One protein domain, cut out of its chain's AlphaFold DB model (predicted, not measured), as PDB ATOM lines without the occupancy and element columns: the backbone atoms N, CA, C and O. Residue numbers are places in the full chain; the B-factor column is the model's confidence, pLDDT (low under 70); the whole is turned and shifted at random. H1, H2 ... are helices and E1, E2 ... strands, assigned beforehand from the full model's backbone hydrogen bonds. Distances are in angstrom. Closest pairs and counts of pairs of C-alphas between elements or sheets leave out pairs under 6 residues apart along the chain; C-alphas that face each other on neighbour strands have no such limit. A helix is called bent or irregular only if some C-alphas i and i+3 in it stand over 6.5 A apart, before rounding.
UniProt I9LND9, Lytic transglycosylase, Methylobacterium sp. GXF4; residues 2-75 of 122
ATOM      1  N   ASN A   2     -14.750   7.653  95.158       96.75
ATOM      2  CA  ASN A   2     -13.471   8.344  95.199       96.75
ATOM      3  C   ASN A   2     -12.575   7.703  94.131       96.75
ATOM      4  O   ASN A   2     -12.438   6.485  94.111       96.75
ATOM      5  N   ILE A   3     -12.038   8.496  93.211       97.56
ATOM      6  CA  ILE A   3     -11.210   8.047  92.093       97.56
ATOM      7  C   ILE A   3      -9.816   8.638  92.313       97.56
ATOM      8  O   ILE A   3      -9.598   9.819  92.046       97.56
ATOM      9  N   ALA A   4      -8.891   7.836  92.846       95.44
ATOM     10  CA  ALA A   4      -7.520   8.249  93.171       95.44
ATOM     11  C   ALA A   4      -7.409   9.557  93.994       95.44
ATOM     12  O   ALA A   4      -6.516  10.368  93.771       95.44
ATOM     13  N   GLY A   5      -8.316   9.765  94.950       94.06
ATOM     14  CA  GLY A   5      -8.386  10.959  95.798       94.06
ATOM     15  C   GLY A   5      -9.451  11.973  95.370       94.06
ATOM     16  O   GLY A   5      -9.817  12.835  96.168       94.06
ATOM     17  N   THR A   6      -9.991  11.861  94.154       95.88
ATOM     18  CA  THR A   6     -10.974  12.806  93.613       95.88
ATOM     19  C   THR A   6     -12.395  12.303  93.832       95.88
ATOM     20  O   THR A   6     -12.757  11.203  93.413       95.88
ATOM     21  N   ALA A   7     -13.231  13.119  94.472       96.00
ATOM     22  CA  ALA A   7     -14.634  12.786  94.668       96.00
ATOM     23  C   ALA A   7     -15.412  12.857  93.346       96.00
ATOM     24  O   ALA A   7     -15.304  13.819  92.591       96.00
ATOM     25  N   TYR A   8     -16.253  11.854  93.113       96.44
ATOM     26  CA  TYR A   8     -17.211  11.818  92.015       96.44
ATOM     27  C   TYR A   8     -18.599  11.452  92.551       96.44
ATOM     28  O   TYR A   8     -18.784  10.400  93.179       96.44
ATOM     29  N   LEU A   9     -19.577  12.322  92.304       95.12
ATOM     30  CA  LEU A   9     -20.971  12.141  92.700       95.12
ATOM     31  C   LEU A   9     -21.779  11.695  91.479       95.12
ATOM     32  O   LEU A   9     -22.189  12.517  90.668       95.12
ATOM     33  N   GLY A  10     -21.976  10.384  91.349       93.00
ATOM     34  CA  GLY A  10     -22.779   9.821  90.267       93.00
ATOM     35  C   GLY A  10     -24.273  10.072  90.464       93.00
ATOM     36  O   GLY A  10     -24.769  10.139  91.588       93.00
ATOM     37  N   THR A  11     -24.993  10.154  89.353       96.00
ATOM     38  CA  THR A  11     -26.444  10.403  89.285       96.00
ATOM     39  C   THR A  11     -27.289   9.131  89.402       96.00
ATOM     40  O   THR A  11     -28.492   9.196  89.646       96.00
ATOM     41  N   GLY A  12     -26.671   7.955  89.268       95.56
ATOM     42  CA  GLY A  12     -27.324   6.659  89.432       95.56
ATOM     43  C   GLY A  12     -26.389   5.484  89.123       95.56
ATOM     44  O   GLY A  12     -25.243   5.695  88.725       95.56
ATOM     45  N   PRO A  13     -26.852   4.227  89.268       95.69
ATOM     46  CA  PRO A  13     -25.990   3.053  89.117       95.69
ATOM     47  C   PRO A  13     -25.309   2.940  87.746       95.69
ATOM     48  O   PRO A  13     -24.136   2.590  87.675       95.69
ATOM     49  N   ARG A  14     -26.014   3.272  86.654       97.44
ATOM     50  CA  ARG A  14     -25.447   3.214  85.292       97.44
ATOM     51  C   ARG A  14     -24.308   4.215  85.095       97.44
ATOM     52  O   ARG A  14     -23.273   3.844  84.559       97.44
ATOM     53  N   ASP A  15     -24.504   5.442  85.563       98.06
ATOM     54  CA  ASP A  15     -23.519   6.529  85.507       98.06
ATOM     55  C   ASP A  15     -22.258   6.170  86.308       98.06
ATOM     56  O   ASP A  15     -21.140   6.218  85.802       98.06
ATOM     57  N   VAL A  16     -22.451   5.646  87.523       97.44
ATOM     58  CA  VAL A  16     -21.359   5.156  88.374       97.44
ATOM     59  C   VAL A  16     -20.559   4.041  87.694       97.44
ATOM     60  O   VAL A  16     -19.332   4.090  87.709       97.44
ATOM     61  N   VAL A  17     -21.221   3.052  87.083       98.00
ATOM     62  CA  VAL A  17     -20.531   1.957  86.375       98.00
ATOM     63  C   VAL A  17     -19.797   2.464  85.132       98.00
ATOM     64  O   VAL A  17     -18.679   2.018  84.875       98.00
ATOM     65  N   ALA A  18     -20.381   3.398  84.378       98.31
ATOM     66  CA  ALA A  18     -19.742   3.987  83.205       98.31
ATOM     67  C   ALA A  18     -18.474   4.763  83.592       98.31
ATOM     68  O   ALA A  18     -17.395   4.452  83.093       98.31
ATOM     69  N   CYS A  19     -18.583   5.680  84.560       98.25
ATOM     70  CA  CYS A  19     -17.452   6.453  85.075       98.25
ATOM     71  C   CYS A  19     -16.364   5.548  85.677       98.25
ATOM     72  O   CYS A  19     -15.174   5.751  85.440       98.25
ATOM     73  N   PHE A  20     -16.756   4.499  86.409       98.31
ATOM     74  CA  PHE A  20     -15.815   3.499  86.912       98.31
ATOM     75  C   PHE A  20     -15.059   2.813  85.768       98.31
ATOM     76  O   PHE A  20     -13.836   2.685  85.818       98.31
ATOM     77  N   THR A  21     -15.785   2.367  84.741       98.12
ATOM     78  CA  THR A  21     -15.211   1.644  83.600       98.12
ATOM     79  C   THR A  21     -14.220   2.525  82.844       98.12
ATOM     80  O   THR A  21     -13.118   2.070  82.546       98.12
ATOM     81  N   GLU A  22     -14.566   3.793  82.621       98.38
ATOM     82  CA  GLU A  22     -13.684   4.789  82.010       98.38
ATOM     83  C   GLU A  22     -12.425   5.043  82.856       98.38
ATOM     84  O   GLU A  22     -11.300   5.009  82.354       98.38
ATOM     85  N   ALA A  23     -12.580   5.233  84.169       98.25
ATOM     86  CA  ALA A  23     -11.440   5.415  85.064       98.25
ATOM     87  C   ALA A  23     -10.496   4.200  85.025       98.25
ATOM     88  O   ALA A  23      -9.274   4.356  84.957       98.25
ATOM     89  N   ARG A  24     -11.050   2.982  85.009       98.06
ATOM     90  CA  ARG A  24     -10.272   1.742  84.880       98.06
ATOM     91  C   ARG A  24      -9.572   1.627  83.532       98.06
ATOM     92  O   ARG A  24      -8.406   1.236  83.521       98.06
ATOM     93  N   SER A  25     -10.230   1.970  82.422       97.94
ATOM     94  CA  SER A  25      -9.585   1.959  81.100       97.94
ATOM     95  C   SER A  25      -8.450   2.976  81.005       97.94
ATOM     96  O   SER A  25      -7.454   2.714  80.341       97.94
ATOM     97  N   ASN A  26      -8.548   4.079  81.751       97.88
ATOM     98  CA  ASN A  26      -7.491   5.083  81.891       97.88
ATOM     99  C   ASN A  26      -6.390   4.681  82.896       97.88
ATOM    100  O   ASN A  26      -5.523   5.486  83.232       97.88
ATOM    101  N   GLY A  27      -6.403   3.441  83.395       97.75
ATOM    102  CA  GLY A  27      -5.356   2.887  84.256       97.75
ATOM    103  C   GLY A  27      -5.493   3.219  85.744       97.75
ATOM    104  O   GLY A  27      -4.612   2.849  86.528       97.75
ATOM    105  N   VAL A  28      -6.581   3.868  86.173       98.12
ATOM    106  CA  VAL A  28      -6.797   4.178  87.592       98.12
ATOM    107  C   VAL A  28      -6.993   2.887  88.384       98.12
ATOM    108  O   VAL A  28      -7.892   2.090  88.117       98.12
ATOM    109  N   ARG A  29      -6.148   2.666  89.397       96.44
ATOM    110  CA  ARG A  29      -6.210   1.453  90.227       96.44
ATOM    111  C   ARG A  29      -7.099   1.610  91.451       96.44
ATOM    112  O   ARG A  29      -7.941   0.749  91.690       96.44
ATOM    113  N   LEU A  30      -6.897   2.692  92.198       96.69
ATOM    114  CA  LEU A  30      -7.545   2.935  93.483       96.69
ATOM    115  C   LEU A  30      -8.854   3.688  93.259       96.69
ATOM    116  O   LEU A  30      -8.846   4.874  92.925       96.69
ATOM    117  N   ILE A  31      -9.966   2.972  93.411       98.12
ATOM    118  CA  ILE A  31     -11.309   3.530  93.278       98.12
ATOM    119  C   ILE A  31     -12.150   3.019  94.445       98.12
ATOM    120  O   ILE A  31     -12.376   1.812  94.551       98.12
ATOM    121  N   ASP A  32     -12.622   3.928  95.294       97.44
ATOM    122  CA  ASP A  32     -13.496   3.613  96.422       97.44
ATOM    123  C   ASP A  32     -14.959   3.819  96.038       97.44
ATOM    124  O   ASP A  32     -15.377   4.877  95.539       97.44
ATOM    125  N   LEU A  33     -15.764   2.793  96.286       96.00
ATOM    126  CA  LEU A  33     -17.155   2.751  95.875       96.00
ATOM    127  C   LEU A  33     -18.087   3.092  97.042       96.00
ATOM    128  O   LEU A  33     -17.865   2.703  98.187       96.00
ATOM    129  N   ARG A  34     -19.156   3.833  96.715       92.25
ATOM    130  CA  ARG A  34     -20.268   4.203  97.617       92.25
ATOM    131  C   ARG A  34     -19.863   4.895  98.931       92.25
ATOM    132  O   ARG A  34     -18.744   5.369  99.082       92.25
ATOM    133  N   CYS A  35     -20.811   5.012  99.865       89.25
ATOM    134  CA  CYS A  35     -20.638   5.672 101.161       89.25
ATOM    135  C   CYS A  35     -19.683   4.929 102.102       89.25
ATOM    136  O   CYS A  35     -19.039   5.571 102.924       89.25
ATOM    137  N   ILE A  36     -19.596   3.600 101.990       92.12
ATOM    138  CA  ILE A  36     -18.759   2.777 102.872       92.12
ATOM    139  C   ILE A  36     -17.305   2.688 102.368       92.12
ATOM    140  O   ILE A  36     -16.424   2.221 103.088       92.12
ATOM    141  N   GLN A  37     -17.044   3.237 101.174       95.25
ATOM    142  CA  GLN A  37     -15.710   3.441 100.605       95.25
ATOM    143  C   GLN A  37     -14.899   2.139 100.514       95.25
ATOM    144  O   GLN A  37     -13.717   2.109 100.843       95.25
ATOM    145  N   ILE A  38     -15.528   1.052 100.051       96.44
ATOM    146  CA  ILE A  38     -14.801  -0.182  99.741       96.44
ATOM    147  C   ILE A  38     -13.979   0.049  98.472       96.44
ATOM    148  O   ILE A  38     -14.519   0.400  97.418       96.44
ATOM    149  N   ASN A  39     -12.672  -0.172  98.569       96.75
ATOM    150  CA  ASN A  39     -11.760  -0.007  97.450       96.75
ATOM    151  C   ASN A  39     -11.823  -1.207  96.494       96.75
ATOM    152  O   ASN A  39     -11.603  -2.351  96.898       96.75
ATOM    153  N   HIS A  40     -12.070  -0.951  95.210       97.62
ATOM    154  CA  HIS A  40     -12.149  -1.998  94.190       97.62
ATOM    155  C   HIS A  40     -10.848  -2.803  94.072       97.62
ATOM    156  O   HIS A  40     -10.901  -4.016  93.917       97.62
ATOM    157  N   HIS A  41      -9.675  -2.167  94.163       96.25
ATOM    158  CA  HIS A  41      -8.393  -2.848  93.950       96.25
ATOM    159  C   HIS A  41      -8.157  -4.011  94.920       96.25
ATOM    160  O   HIS A  41      -7.563  -5.011  94.528       96.25
ATOM    161  N   PHE A  42      -8.610  -3.872  96.167       95.06
ATOM    162  CA  PHE A  42      -8.356  -4.850  97.226       95.06
ATOM    163  C   PHE A  42      -9.487  -5.867  97.398       95.06
ATOM    164  O   PHE A  42      -9.260  -6.955  97.930       95.06
ATOM    165  N   HIS A  43     -10.706  -5.522  96.977       96.50
ATOM    166  CA  HIS A  43     -11.908  -6.268  97.346       96.50
ATOM    167  C   HIS A  43     -12.726  -6.786  96.159       96.50
ATOM    168  O   HIS A  43     -13.706  -7.487  96.396       96.50
ATOM    169  N   ASP A  44     -12.340  -6.503  94.908       96.00
ATOM    170  CA  ASP A  44     -13.102  -6.912  93.716       96.00
ATOM    171  C   ASP A  44     -13.447  -8.406  93.688       96.00
ATOM    172  O   ASP A  44     -14.589  -8.763  93.421       96.00
ATOM    173  N   SER A  45     -12.514  -9.272  94.084       97.12
ATOM    174  CA  SER A  45     -12.680 -10.729  94.146       97.12
ATOM    175  C   SER A  45     -13.806 -11.209  95.071       97.12
ATOM    176  O   SER A  45     -14.160 -12.388  95.048       97.12
ATOM    177  N   LYS A  46     -14.368 -10.328  95.909       97.06
ATOM    178  CA  LYS A  46     -15.510 -10.618  96.791       97.06
ATOM    179  C   LYS A  46     -16.859 -10.323  96.139       97.06
ATOM    180  O   LYS A  46     -17.893 -10.630  96.731       97.06
ATOM    181  N   PHE A  47     -16.858  -9.772  94.928       96.94
ATOM    182  CA  PHE A  47     -18.049  -9.385  94.188       96.94
ATOM    183  C   PHE A  47     -18.019  -9.984  92.780       96.94
ATOM    184  O   PHE A  47     -16.971 -10.140  92.164       96.94
ATOM    185  N   SER A  48     -19.192 -10.302  92.235       96.69
ATOM    186  CA  SER A  48     -19.302 -10.820  90.865       96.69
ATOM    187  C   SER A  48     -19.195  -9.730  89.797       96.69
ATOM    188  O   SER A  48     -18.968 -10.026  88.628       96.69
ATOM    189  N   SER A  49     -19.404  -8.466  90.174       97.06
ATOM    190  CA  SER A  49     -19.259  -7.306  89.298       97.06
ATOM    191  C   SER A  49     -19.239  -6.010  90.105       97.06
ATOM    192  O   SER A  49     -19.703  -5.961  91.247       97.06
ATOM    193  N   VAL A  50     -18.808  -4.925  89.460       96.62
ATOM    194  CA  VAL A  50     -18.917  -3.560  89.999       96.62
ATOM    195  C   VAL A  50     -20.374  -3.197  90.279       96.62
ATOM    196  O   VAL A  50     -20.653  -2.567  91.290       96.62
ATOM    197  N   GLY A  51     -21.314  -3.639  89.435       97.06
ATOM    198  CA  GLY A  51     -22.749  -3.426  89.643       97.06
ATOM    199  C   GLY A  51     -23.241  -3.977  90.984       97.06
ATOM    200  O   GLY A  51     -24.001  -3.313  91.680       97.06
ATOM    201  N   ILE A  52     -22.748  -5.155  91.377       97.12
ATOM    202  CA  ILE A  52     -23.034  -5.760  92.685       97.12
ATOM    203  C   ILE A  52     -22.252  -5.070  93.807       97.12
ATOM    204  O   ILE A  52     -22.784  -4.873  94.894       97.12
ATOM    205  N   MET A  53     -21.017  -4.644  93.549       96.62
ATOM    206  CA  MET A  53     -20.224  -3.883  94.518       96.62
ATOM    207  C   MET A  53     -20.846  -2.512  94.840       96.62
ATOM    208  O   MET A  53     -20.666  -2.000  95.941       96.62
ATOM    209  N   ILE A  54     -21.611  -1.924  93.907       96.12
ATOM    210  CA  ILE A  54     -22.350  -0.677  94.135       96.12
ATOM    211  C   ILE A  54     -23.802  -0.880  94.615       96.12
ATOM    212  O   ILE A  54     -24.503   0.112  94.860       96.12
ATOM    213  N   ASP A  55     -24.259  -2.124  94.780       95.75
ATOM    214  CA  ASP A  55     -25.568  -2.416  95.364       95.75
ATOM    215  C   ASP A  55     -25.588  -2.023  96.856       95.75
ATOM    216  O   ASP A  55     -24.711  -2.447  97.617       95.75
ATOM    217  N   PRO A  56     -26.580  -1.234  97.319       93.75
ATOM    218  CA  PRO A  56     -26.614  -0.748  98.691       93.75
ATOM    219  C   PRO A  56     -26.579  -1.814  99.774       93.75
ATOM    220  O   PRO A  56     -25.908  -1.628 100.791       93.75
ATOM    221  N   HIS A  57     -27.300  -2.913  99.572       95.69
ATOM    222  CA  HIS A  57     -27.388  -3.971 100.567       95.69
ATOM    223  C   HIS A  57     -26.120  -4.815 100.587       95.69
ATOM    224  O   HIS A  57     -25.641  -5.179 101.661       95.69
ATOM    225  N   THR A  58     -25.570  -5.110  99.414       95.81
ATOM    226  CA  THR A  58     -24.384  -5.949  99.266       95.81
ATOM    227  C   THR A  58     -23.134  -5.249  99.794       95.81
ATOM    228  O   THR A  58     -22.392  -5.857 100.563       95.81
ATOM    229  N   ASP A  59     -22.949  -3.963  99.482       95.31
ATOM    230  CA  ASP A  59     -21.834  -3.141  99.975       95.31
ATOM    231  C   ASP A  59     -21.812  -3.056 101.509       95.31
ATOM    232  O   ASP A  59     -20.823  -3.406 102.155       95.31
ATOM    233  N   VAL A  60     -22.944  -2.685 102.120       96.25
ATOM    234  CA  VAL A  60     -23.045  -2.566 103.585       96.25
ATOM    235  C   VAL A  60     -22.871  -3.923 104.265       96.25
ATOM    236  O   VAL A  60     -22.202  -4.015 105.299       96.25
ATOM    237  N   ARG A  61     -23.443  -4.993 103.693       97.19
ATOM    238  CA  ARG A  61     -23.286  -6.355 104.221       97.19
ATOM    239  C   ARG A  61     -21.823  -6.778 104.201       97.19
ATOM    240  O   ARG A  61     -21.329  -7.238 105.228       97.19
ATOM    241  N   TYR A  62     -21.143  -6.586 103.072       97.56
ATOM    242  CA  TYR A  62     -19.731  -6.915 102.930       97.56
ATOM    243  C   TYR A  62     -18.869  -6.139 103.930       97.56
ATOM    244  O   TYR A  62     -18.107  -6.740 104.685       97.56
ATOM    245  N   ALA A  63     -19.042  -4.819 104.006       97.12
ATOM    246  CA  ALA A  63     -18.286  -3.980 104.929       97.12
ATOM    247  C   ALA A  63     -18.487  -4.386 106.396       97.12
ATOM    248  O   ALA A  63     -17.535  -4.430 107.175       97.12
ATOM    249  N   THR A  64     -19.724  -4.731 106.767       97.19
ATOM    250  CA  THR A  64     -20.058  -5.200 108.118       97.19
ATOM    251  C   THR A  64     -19.364  -6.522 108.433       97.19
ATOM    252  O   THR A  64     -18.762  -6.654 109.498       97.19
ATOM    253  N   GLN A  65     -19.413  -7.489 107.513       98.00
ATOM    254  CA  GLN A  65     -18.719  -8.772 107.663       98.00
ATOM    255  C   GLN A  65     -17.209  -8.565 107.789       98.00
ATOM    256  O   GLN A  65     -16.595  -9.069 108.727       98.00
ATOM    257  N   PHE A  66     -16.625  -7.743 106.918       97.50
ATOM    258  CA  PHE A  66     -15.197  -7.457 106.940       97.50
ATOM    259  C   PHE A  66     -14.761  -6.786 108.253       97.50
ATOM    260  O   PHE A  66     -13.790  -7.212 108.876       97.50
ATOM    261  N   LEU A  67     -15.513  -5.801 108.754       97.62
ATOM    262  CA  LEU A  67     -15.241  -5.180 110.056       97.62
ATOM    263  C   LEU A  67     -15.333  -6.175 111.222       97.62
ATOM    264  O   LEU A  67     -14.533  -6.099 112.157       97.62
ATOM    265  N   GLN A  68     -16.279  -7.116 111.184       98.31
ATOM    266  CA  GLN A  68     -16.387  -8.169 112.198       98.31
ATOM    267  C   GLN A  68     -15.193  -9.132 112.151       98.31
ATOM    268  O   GLN A  68     -14.652  -9.484 113.201       98.31
ATOM    269  N   GLU A  69     -14.744  -9.518 110.956       97.88
ATOM    270  CA  GLU A  69     -13.541 -10.336 110.764       97.88
ATOM    271  C   GLU A  69     -12.292  -9.625 111.291       97.88
ATOM    272  O   GLU A  69     -11.512 -10.212 112.044       97.88
ATOM    273  N   LEU A  70     -12.134  -8.338 110.969       97.38
ATOM    274  CA  LEU A  70     -11.046  -7.508 111.479       97.38
ATOM    275  C   LEU A  70     -11.088  -7.405 113.002       97.38
ATOM    276  O   LEU A  70     -10.061  -7.584 113.651       97.38
ATOM    277  N   LYS A  71     -12.264  -7.196 113.601       98.12
ATOM    278  CA  LYS A  71     -12.404  -7.200 115.062       98.12
ATOM    279  C   LYS A  71     -11.974  -8.532 115.664       98.12
ATOM    280  O   LYS A  71     -11.263  -8.535 116.666       98.12
ATOM    281  N   LYS A  72     -12.405  -9.651 115.081       98.31
ATOM    282  CA  LYS A  72     -12.033 -10.986 115.560       98.31
ATOM    283  C   LYS A  72     -10.519 -11.202 115.477       98.31
ATOM    284  O   LYS A  72      -9.951 -11.779 116.398       98.31
ATOM    285  N   ARG A  73      -9.877 -10.733 114.403       96.88
ATOM    286  CA  ARG A  73      -8.430 -10.871 114.181       96.88
ATOM    287  C   ARG A  73      -7.596  -9.970 115.093       96.88
ATOM    288  O   ARG A  73      -6.568 -10.402 115.594       96.88
ATOM    289  N   GLU A  74      -8.021  -8.726 115.280       95.56
ATOM    290  CA  GLU A  74      -7.220  -7.676 115.923       95.56
ATOM    291  C   GLU A  74      -7.592  -7.439 117.399       95.56
ATOM    292  O   GLU A  74      -6.925  -6.687 118.105       95.56
ATOM    293  N   GLY A  75      -8.689  -8.032 117.875       96.94
ATOM    294  CA  GLY A  75      -9.103  -8.020 119.281       96.94
ATOM    295  C   GLY A  75      -9.808  -6.746 119.764       96.94
ATOM    296  O   GLY A  75     -10.400  -6.754 120.841       96.94
TER     297      GLY A  75
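AT A GLANCE: This is residues 2 to 75 of the 122 residues of the protein "Lytic transglycosylase" of Methylobacterium sp. GXF4 (UniProt I9LND9). A small compact body has a long helix, H4, whose last part, residues 65 to 74, sticks out from it as an arm. H1 makes the end of the body away from that arm, and between H1 and H4 sit the short strand E1, the short helices H2 and H3 and their links. The printed part has 74 residues, with four named helices and one named strand in the order H1, E1, H2, H3, H4; no two named strands pair, and the class is mostly helix. The whole is compact, with a radius of gyration of the C-alphas of 12.8 A, and elongated, spanning 39 by 23 by 21 A.

HOW THE PARTS SIT: Go along from Asn 2 to H1, residues 13 to 25, then to E1, residues 31 to 33, H2, residues 40 to 46, H3, residues 50 to 53, and H4, residues 56 to 74. Look first at Phe 20 of H1 and Ile 31 of E1, whose C-alphas are the closest of the two elements, 7.8 A apart. E1 pairs with no named strand, but its residues 32 to 33 pair antiparallel with residues 38 to 39, a stretch too short to be named. From Ile 31 to His 40 the closest C-alphas of E1 and H2 are 5.7 A apart. H2 and H3 are close but not clearly touching, with Asp 44 and Val 50 closest at 7.7 A between C-alphas. H1 and H3 only just touch, with 3 pairs of C-alphas within 8 A, through residues 13 to 17 of H1 alone; the closest C-alphas are those of Val 17 and Gly 51, 6.7 A. H3 and H4 touch only at the corner, and only just, with 3 such pairs, through residues 58 to 59 of H4 alone; C-alphas 53 and 59 are closest, 5.7 A. H1 and H4 are apart, and H2 and H4 are only just apart, at 8.3 A. Every O i to N i+4 pair is within hydrogen-bond range in H1 and H4; H2 has 1 of 3, with 2 of 4 O i to N i+3 pairs, and H3 is too short for an O i to N i+4 pair.

IN THESE COORDINATES: Find C-alpha 13 at (-25.990, 3.053, 89.117); from there H1 runs 18.3 A to C-alpha 25. E1 spans 6.4 A, H2 9.6 A and H3 4.7 A. H2 is irregular, with C-alphas 42 and 45 at 7.9 A. H4 begins at C-alpha 56, (-26.614, -0.748, 98.691), and runs 26.9 A to C-alpha 74 at (-7.220, -7.676, 115.923).

THE WHOLE: The C-alphas of Glu 22 and Gly 75, the two farthest apart, are 39.7 A apart. Residues 65 to 75, of which 65 to 74 belong to H4, stand free; the body without them spans 29 by 24 by 20 A. The printed part has no cut and no long link. Its mean pLDDT is 96.6, and no printed residue is under 70.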